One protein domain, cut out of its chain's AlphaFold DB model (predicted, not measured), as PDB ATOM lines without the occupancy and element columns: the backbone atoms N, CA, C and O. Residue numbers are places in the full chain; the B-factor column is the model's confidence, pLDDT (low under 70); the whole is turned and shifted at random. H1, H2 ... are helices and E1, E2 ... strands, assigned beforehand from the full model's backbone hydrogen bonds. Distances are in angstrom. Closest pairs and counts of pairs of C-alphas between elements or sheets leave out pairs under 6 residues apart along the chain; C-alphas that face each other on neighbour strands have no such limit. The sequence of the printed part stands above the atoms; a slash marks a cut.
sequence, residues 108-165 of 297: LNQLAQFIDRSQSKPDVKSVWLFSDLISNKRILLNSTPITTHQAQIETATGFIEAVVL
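This is residues 108 to 165 of the 297 residues of the protein "Xanthine dehydrogenase accessory protein XdhC" of Halothiobacillus sp. 20-54-6 (UniProt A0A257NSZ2). A strongly twisted sheet of four strands has a single helix, H1, packed over one face and running along the strands, while residues 142 to 151 loop across from edge strand E2 to edge strand E3. The 58 printed residues hold H1, E1, E2, E3 and E4 in that order; the sheet's order is E2, E1, E4, E3, all antiparallel, and the class is mixed, helices and strands. The whole is compact, with a radius of gyration of the C-alphas of 11.8 A, and flat, spanning 35 by 26 by 14 A.

Find C-alpha 108 at (-11.325, 43.062, -45.097); from there H1, residues 108 to 120, runs 19.0 A. E1, residues 126 to 132, begins at C-alpha 126 (-25.607, 39.119, -43.349) and covers 19.4 A. Then come E2, residues 137 to 141, 12.2 A, and E3, residues 152 to 154, 6.8 A. E4, residues 158 to 164, covers 19.5 A and ends at C-alpha 164 (-23.952, 35.316, -45.200).

Look first at inner strands E1 and E4, antiparallel at 162 degrees, with N 129 and O 161 2.9 A apart, within hydrogen-bond range. E1 and E2 form a hairpin; N 139 and O 130 are 2.8 A apart. E3 and E4 form another; N 153 and O 160 are 2.8 A apart. H1 is on the sheet at a height of 9.6 A, over E1 and only just not over E2, on which 2 of its C-alphas fall; it runs along the strands, at 1 degrees to E1 on the local plane. The closest C-alphas of H1 and E2, Gln 110 and Leu 140, are 7.1 A apart. In H1, 8 of 9 O i to N i+4 pairs are within hydrogen-bond range.

The two C-alphas farthest apart, Ser 120 and Ala 156, are 35.6 A apart. The printed part has no cut and no long link. Look for pLDDT under 70 at residues 120 to 123 and 144 to 151; the mean of the printed part is 81.6.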
ATOM      1  N   LEU A 108     -11.666  44.316 -45.766       95.00
ATOM      2  CA  LEU A 108     -11.325  43.062 -45.097       95.00
ATOM      3  C   LEU A 108     -11.351  43.248 -43.573       95.00
ATOM      4  O   LEU A 108     -11.893  42.416 -42.851       95.00
ATOM      5  N   ASN A 109     -10.860  44.396 -43.097       94.19
ATOM      6  CA  ASN A 109     -10.983  44.797 -41.696       94.19
ATOM      7  C   ASN A 109     -12.445  45.009 -41.282       94.19
ATOM      8  O   ASN A 109     -12.855  44.559 -40.213       94.19
ATOM      9  N   GLN A 110     -13.252  45.648 -42.131       94.38
ATOM     10  CA  GLN A 110     -14.691  45.805 -41.894       94.38
ATOM     11  C   GLN A 110     -15.421  44.459 -41.868       94.38
ATOM     12  O   GLN A 110     -16.329  44.283 -41.056       94.38
ATOM     13  N   LEU A 111     -15.022  43.507 -42.717       93.56
ATOM     14  CA  LEU A 111     -15.563  42.152 -42.722       93.56
ATOM     15  C   LEU A 111     -15.260  41.435 -41.402       93.56
ATOM     16  O   LEU A 111     -16.180  40.890 -40.801       93.56
ATOM     17  N   ALA A 112     -14.020  41.482 -40.913       93.00
ATOM     18  CA  ALA A 112     -13.669  40.897 -39.617       93.00
ATOM     19  C   ALA A 112     -14.499  41.504 -38.471       93.00
ATOM     20  O   ALA A 112     -15.167  40.782 -37.738       93.00
ATOM     21  N   GLN A 113     -14.590  42.837 -38.411       91.75
ATOM     22  CA  GLN A 113     -15.425  43.534 -37.422       91.75
ATOM     23  C   GLN A 113     -16.918  43.205 -37.546       91.75
ATOM     24  O   GLN A 113     -17.662  43.273 -36.566       91.75
ATOM     25  N   PHE A 114     -17.408  42.942 -38.756       90.75
ATOM     26  CA  PHE A 114     -18.774  42.486 -38.967       90.75
ATOM     27  C   PHE A 114     -18.976  41.099 -38.350       90.75
ATOM     28  O   PHE A 114     -19.876  40.950 -37.529       90.75
ATOM     29  N   ILE A 115     -18.100  40.138 -38.655       87.88
ATOM     30  CA  ILE A 115     -18.185  38.768 -38.133       87.88
ATOM     31  C   ILE A 115     -18.110  38.741 -36.602       87.88
ATOM     32  O   ILE A 115     -18.962  38.115 -35.970       87.88
ATOM     33  N   ASP A 116     -17.175  39.479 -36.001       87.00
ATOM     34  CA  ASP A 116     -17.035  39.560 -34.539       87.00
ATOM     35  C   ASP A 116     -18.301  40.132 -33.871       87.00
ATOM     36  O   ASP A 116     -18.774  39.642 -32.842       87.00
ATOM     37  N   ARG A 117     -18.913  41.157 -34.484       84.62
ATOM     38  CA  ARG A 117     -20.169  41.741 -33.985       84.62
ATOM     39  C   ARG A 117     -21.347  40.786 -34.142       84.62
ATOM     40  O   ARG A 117     -22.185  40.738 -33.243       84.62
ATOM     41  N   SER A 118     -21.409  40.036 -35.240       80.88
ATOM     42  CA  SER A 118     -22.465  39.051 -35.497       80.88
ATOM     43  C   SER A 118     -22.451  37.890 -34.502       80.88
ATOM     44  O   SER A 118     -23.512  37.355 -34.195       80.88
ATOM     45  N   GLN A 119     -21.288  37.537 -33.938       72.25
ATOM     46  CA  GLN A 119     -21.213  36.565 -32.838       72.25
ATOM     47  C   GLN A 119     -21.884  37.089 -31.558       72.25
ATOM     48  O   GLN A 119     -22.540  36.336 -30.847       72.25
ATOM     49  N   SER A 120     -21.757  38.391 -31.280       69.50
ATOM     50  CA  SER A 120     -22.346  39.033 -30.092       69.50
ATOM     51  C   SER A 120     -23.807  39.478 -30.280       69.50
ATOM     52  O   SER A 120     -24.508  39.718 -29.298       69.50
ATOM     53  N   LYS A 121     -24.266  39.647 -31.527       65.69
ATOM     54  CA  LYS A 121     -25.615  40.122 -31.886       65.69
ATOM     55  C   LYS A 121     -26.238  39.207 -32.953       65.69
ATOM     56  O   LYS A 121     -26.055  39.467 -34.144       65.69
ATOM     57  N   PRO A 122     -26.999  38.175 -32.552       64.06
ATOM     58  CA  PRO A 122     -27.470  37.131 -33.465       64.06
ATOM     59  C   PRO A 122     -28.451  37.606 -34.551       64.06
ATOM     60  O   PRO A 122     -28.650  36.880 -35.523       64.06
ATOM     61  N   ASP A 123     -29.017  38.813 -34.436       67.38
ATOM     62  CA  ASP A 123     -29.992  39.356 -35.396       67.38
ATOM     63  C   ASP A 123     -29.363  39.873 -36.704       67.38
ATOM     64  O   ASP A 123     -30.068  40.091 -37.690       67.38
ATOM     65  N   VAL A 124     -28.039  40.076 -36.750       75.00
ATOM     66  CA  VAL A 124     -27.342  40.583 -37.943       75.00
ATOM     67  C   VAL A 124     -26.337  39.543 -38.431       75.00
ATOM     68  O   VAL A 124     -25.175  39.560 -38.035       75.00
ATOM     69  N   LYS A 125     -26.775  38.640 -39.317       79.19
ATOM     70  CA  LYS A 125     -25.941  37.551 -39.878       79.19
ATOM     71  C   LYS A 125     -25.522  37.749 -41.334       79.19
ATOM     72  O   LYS A 125     -24.862  36.886 -41.910       79.19
ATOM     73  N   SER A 126     -25.893  38.873 -41.939       85.75
ATOM     74  CA  SER A 126     -25.607  39.119 -43.349       85.75
ATOM     75  C   SER A 126     -25.312  40.578 -43.682       85.75
ATOM     76  O   SER A 126     -25.915  41.476 -43.097       85.75
ATOM     77  N   VAL A 127     -24.439  40.797 -44.662       89.38
ATOM     78  CA  VAL A 127     -24.078  42.114 -45.211       89.38
ATOM     79  C   VAL A 127     -23.795  41.988 -46.709       89.38
ATOM     80  O   VAL A 127     -23.439  40.911 -47.188       89.38
ATOM     81  N   TRP A 128     -23.957  43.064 -47.474       90.75
ATOM     82  CA  TRP A 128     -23.550  43.079 -48.879       90.75
ATOM     83  C   TRP A 128     -22.090  43.498 -49.038       90.75
ATOM     84  O   TRP A 128     -21.639  44.452 -48.406       90.75
ATOM     85  N   LEU A 129     -21.375  42.833 -49.942       92.81
ATOM     86  CA  LEU A 129     -20.055  43.234 -50.414       92.81
ATOM     87  C   LEU A 129     -20.161  43.672 -51.872       92.81
ATOM     88  O   LEU A 129     -20.401  42.853 -52.755       92.81
ATOM     89  N   PHE A 130     -19.964  44.959 -52.133       93.19
ATOM     90  CA  PHE A 130     -19.895  45.480 -53.489       93.19
ATOM     91  C   PHE A 130     -18.453  45.493 -53.983       93.19
ATOM     92  O   PHE A 130     -17.577  46.012 -53.297       93.19
ATOM     93  N   SER A 131     -18.219  44.944 -55.170       92.56
ATOM     94  CA  SER A 131     -16.936  44.966 -55.869       92.56
ATOM     95  C   SER A 131     -17.063  45.862 -57.089       92.56
ATOM     96  O   SER A 131     -17.640  45.455 -58.097       92.56
ATOM     97  N   ASP A 132     -16.548  47.081 -56.983       91.56
ATOM     98  CA  ASP A 132     -16.570  48.071 -58.053       91.56
ATOM     99  C   ASP A 132     -15.299  47.953 -58.899       91.56
ATOM    100  O   ASP A 132     -14.204  48.342 -58.477       91.56
ATOM    101  N   LEU A 133     -15.452  47.401 -60.100       88.00
ATOM    102  CA  LEU A 133     -14.361  47.162 -61.041       88.00
ATOM    103  C   LEU A 133     -13.888  48.453 -61.719       88.00
ATOM    104  O   LEU A 133     -12.800  48.467 -62.288       88.00
ATOM    105  N   ILE A 134     -14.667  49.540 -61.650       86.69
ATOM    106  CA  ILE A 134     -14.251  50.843 -62.184       86.69
ATOM    107  C   ILE A 134     -13.355  51.564 -61.178       86.69
ATOM    108  O   ILE A 134     -12.259  52.002 -61.527       86.69
ATOM    109  N   SER A 135     -13.797  51.684 -59.921       86.75
ATOM    110  CA  SER A 135     -13.007  52.368 -58.888       86.75
ATOM    111  C   SER A 135     -11.940  51.490 -58.231       86.75
ATOM    112  O   SER A 135     -11.152  52.008 -57.438       86.75
ATOM    113  N   ASN A 136     -11.885  50.197 -58.576       85.81
ATOM    114  CA  ASN A 136     -10.981  49.205 -57.994       85.81
ATOM    115  C   ASN A 136     -11.129  49.098 -56.476       85.81
ATOM    116  O   ASN A 136     -10.149  49.115 -55.734       85.81
ATOM    117  N   LYS A 137     -12.369  49.041 -55.988       86.44
ATOM    118  CA  LYS A 137     -12.642  48.978 -54.551       86.44
ATOM    119  C   LYS A 137     -13.682  47.927 -54.243       86.44
ATOM    120  O   LYS A 137     -14.681  47.792 -54.943       86.44
ATOM    121  N   ARG A 138     -13.470  47.238 -53.126       92.25
ATOM    122  CA  ARG A 138     -14.528  46.500 -52.446       92.25
ATOM    123  C   ARG A 138     -15.038  47.287 -51.254       92.25
ATOM    124  O   ARG A 138     -14.259  47.931 -50.552       92.25
ATOM    125  N   ILE A 139     -16.348  47.258 -51.055       91.81
ATOM    126  CA  ILE A 139     -17.046  48.071 -50.060       91.81
ATOM    127  C   ILE A 139     -18.111  47.201 -49.396       91.81
ATOM    128  O   ILE A 139     -18.972  46.650 -50.083       91.81
ATOM    129  N   LEU A 140     -18.076  47.088 -48.066       91.44
ATOM    130  CA  LEU A 140     -19.211  46.544 -47.323       91.44
ATOM    131  C   LEU A 140     -20.324  47.594 -47.300       91.44
ATOM    132  O   LEU A 140     -20.104  48.728 -46.872       91.44
ATOM    133  N   LEU A 141     -21.515  47.227 -47.763       88.88
ATOM    134  CA  LEU A 141     -22.672  48.115 -47.742       88.88
ATOM    135  C   LEU A 141     -23.430  47.937 -46.426       88.88
ATOM    136  O   LEU A 141     -23.669  46.817 -45.987       88.88
ATOM    137  N   ASN A 142     -23.880  49.041 -45.830       73.44
ATOM    138  CA  ASN A 142     -24.640  49.048 -44.574       73.44
ATOM    139  C   ASN A 142     -26.117  48.637 -44.763       73.44
ATOM    140  O   ASN A 142     -27.012  49.227 -44.160       73.44
ATOM    141  N   SER A 143     -26.386  47.656 -45.621       73.88
ATOM    142  CA  SER A 143     -27.715  47.096 -45.858       73.88
ATOM    143  C   SER A 143     -27.675  45.574 -45.760       73.88
ATOM    144  O   SER A 143     -26.678  44.931 -46.097       73.88
ATOM    145  N   THR A 144     -28.768  44.989 -45.275       69.19
ATOM    146  CA  THR A 144     -28.927  43.538 -45.192       69.19
ATOM    147  C   THR A 144     -29.454  42.978 -46.518       69.19
ATOM    148  O   THR A 144     -30.306  43.595 -47.165       69.19
ATOM    149  N   PRO A 145     -28.966  41.807 -46.958       66.50
ATOM    150  CA  PRO A 145     -29.592  41.043 -48.027       66.50
ATOM    151  C   PRO A 145     -31.065  40.752 -47.748       66.50
ATOM    152  O   PRO A 145     -31.405  40.194 -46.713       66.50
ATOM    153  N   ILE A 146     -31.940  41.155 -48.676       57.59
ATOM    154  CA  ILE A 146     -33.401  41.063 -48.519       57.59
ATOM    155  C   ILE A 146     -33.894  39.628 -48.785       57.59
ATOM    156  O   ILE A 146     -34.873  39.202 -48.188       57.59
ATOM    157  N   THR A 147     -33.220  38.869 -49.658       53.62
ATOM    158  CA  THR A 147     -33.531  37.466 -49.995       53.62
ATOM    159  C   THR A 147     -32.321  36.807 -50.672       53.62
ATOM    160  O   THR A 147     -31.713  37.395 -51.565       53.62
ATOM    161  N   THR A 148     -31.946  35.590 -50.270       50.09
ATOM    162  CA  THR A 148     -30.749  34.883 -50.768       50.09
ATOM    163  C   THR A 148     -31.115  33.610 -51.527       50.09
ATOM    164  O   THR A 148     -31.012  32.498 -51.020       50.09
ATOM    165  N   HIS A 149     -31.491  33.772 -52.795       47.88
ATOM    166  CA  HIS A 149     -31.366  32.692 -53.787       47.88
ATOM    167  C   HIS A 149     -30.282  32.978 -54.834       47.88
ATOM    168  O   HIS A 149     -29.844  32.063 -55.522       47.88
ATOM    169  N   GLN A 150     -29.804  34.223 -54.927       53.97
ATOM    170  CA  GLN A 150     -28.699  34.614 -55.799       53.97
ATOM    171  C   GLN A 150     -27.498  35.005 -54.939       53.97
ATOM    172  O   GLN A 150     -27.559  35.967 -54.178       53.97
ATOM    173  N   ALA A 151     -26.411  34.240 -55.047       64.62
ATOM    174  CA  ALA A 151     -25.169  34.505 -54.318       64.62
ATOM    175  C   ALA A 151     -24.498  35.820 -54.763       64.62
ATOM    176  O   ALA A 151     -23.717  36.403 -54.009       64.62
ATOM    177  N   GLN A 152     -24.818  36.290 -55.974       79.81
ATOM    178  CA  GLN A 152     -24.212  37.458 -56.588       79.81
ATOM    179  C   GLN A 152     -25.162  38.154 -57.578       79.81
ATOM    180  O   GLN A 152     -25.929  37.488 -58.272       79.81
ATOM    181  N   ILE A 153     -25.071  39.482 -57.666       81.81
ATOM    182  CA  ILE A 153     -25.815  40.340 -58.600       81.81
ATOM    183  C   ILE A 153     -24.807  41.151 -59.424       81.81
ATOM    184  O   ILE A 153     -23.969  41.850 -58.855       81.81
ATOM    185  N   GLU A 154     -24.879  41.077 -60.752       84.75
ATOM    186  CA  GLU A 154     -24.085  41.935 -61.644       84.75
ATOM    187  C   GLU A 154     -24.616  43.377 -61.636       84.75
ATOM    188  O   GLU A 154     -25.821  43.619 -61.557       84.75
ATOM    189  N   THR A 155     -23.713  44.351 -61.731       83.69
ATOM    190  CA  THR A 155     -24.041  45.779 -61.805       83.69
ATOM    191  C   THR A 155     -23.371  46.421 -63.017       83.69
ATOM    192  O   THR A 155     -22.532  45.819 -63.680       83.69
ATOM    193  N   ALA A 156     -23.703  47.684 -63.297       85.44
ATOM    194  CA  ALA A 156     -23.080  48.433 -64.389       85.44
ATOM    195  C   ALA A 156     -21.556  48.607 -64.232       85.44
ATOM    196  O   ALA A 156     -20.869  48.832 -65.225       85.44
ATOM    197  N   THR A 157     -21.027  48.534 -63.006       87.31
ATOM    198  CA  THR A 157     -19.609  48.809 -62.717       87.31
ATOM    199  C   THR A 157     -18.886  47.637 -62.056       87.31
ATOM    200  O   THR A 157     -17.690  47.723 -61.795       87.31
ATOM    201  N   GLY A 158     -19.578  46.528 -61.790       89.62
ATOM    202  CA  GLY A 158     -19.004  45.380 -61.104       89.62
ATOM    203  C   GLY A 158     -20.063  44.392 -60.638       89.62
ATOM    204  O   GLY A 158     -20.933  44.004 -61.413       89.62
ATOM    205  N   PHE A 159     -19.976  43.944 -59.387       90.88
ATOM    206  CA  PHE A 159     -20.898  42.944 -58.843       90.88
ATOM    207  C   PHE A 159     -21.045  43.053 -57.325       90.88
ATOM    208  O   PHE A 159     -20.133  43.490 -56.621       90.88
ATOM    209  N   ILE A 160     -22.204  42.647 -56.818       89.81
ATOM    210  CA  ILE A 160     -22.545  42.622 -55.395       89.81
ATOM    211  C   ILE A 160     -22.676  41.168 -54.946       89.81
ATOM    212  O   ILE A 160     -23.357  40.388 -55.603       89.81
ATOM    213  N   GLU A 161     -22.063  40.818 -53.820       90.50
ATOM    214  CA  GLU A 161     -22.105  39.484 -53.217       90.50
ATOM    215  C   GLU A 161     -22.747  39.530 -51.833       90.50
ATOM    216  O   GLU A 161     -22.480  40.446 -51.047       90.50
ATOM    217  N   ALA A 162     -23.558  38.525 -51.506       87.75
ATOM    218  CA  ALA A 162     -24.075  38.368 -50.151       87.75
ATOM    219  C   ALA A 162     -23.012  37.707 -49.259       87.75
ATOM    220  O   ALA A 162     -22.639  36.546 -49.456       87.75
ATOM    221  N   VAL A 163     -22.553  38.425 -48.238       87.56
ATOM    222  CA  VAL A 163     -21.806  37.836 -47.126       87.56
ATOM    223  C   VAL A 163     -22.836  37.311 -46.139       87.56
ATOM    224  O   VAL A 163     -23.466  38.091 -45.432       87.56
ATOM    225  N   VAL A 164     -23.028  35.995 -46.117       82.00
ATOM    226  CA  VAL A 164     -23.952  35.316 -45.200       82.00
ATOM    227  C   VAL A 164     -23.134  34.432 -44.273       82.00
ATOM    228  O   VAL A 164     -22.396  33.553 -44.728       82.00
ATOM    229  N   LEU A 165     -23.231  34.695 -42.975       78.94
ATOM    230  CA  LEU A 165     -22.628  33.844 -41.957       78.94
ATOM    231  C   LEU A 165     -23.511  32.626 -41.726       78.94
ATOM    232  O   LEU A 165     -24.720  32.693 -41.941       78.94
TER     233      LEU A 165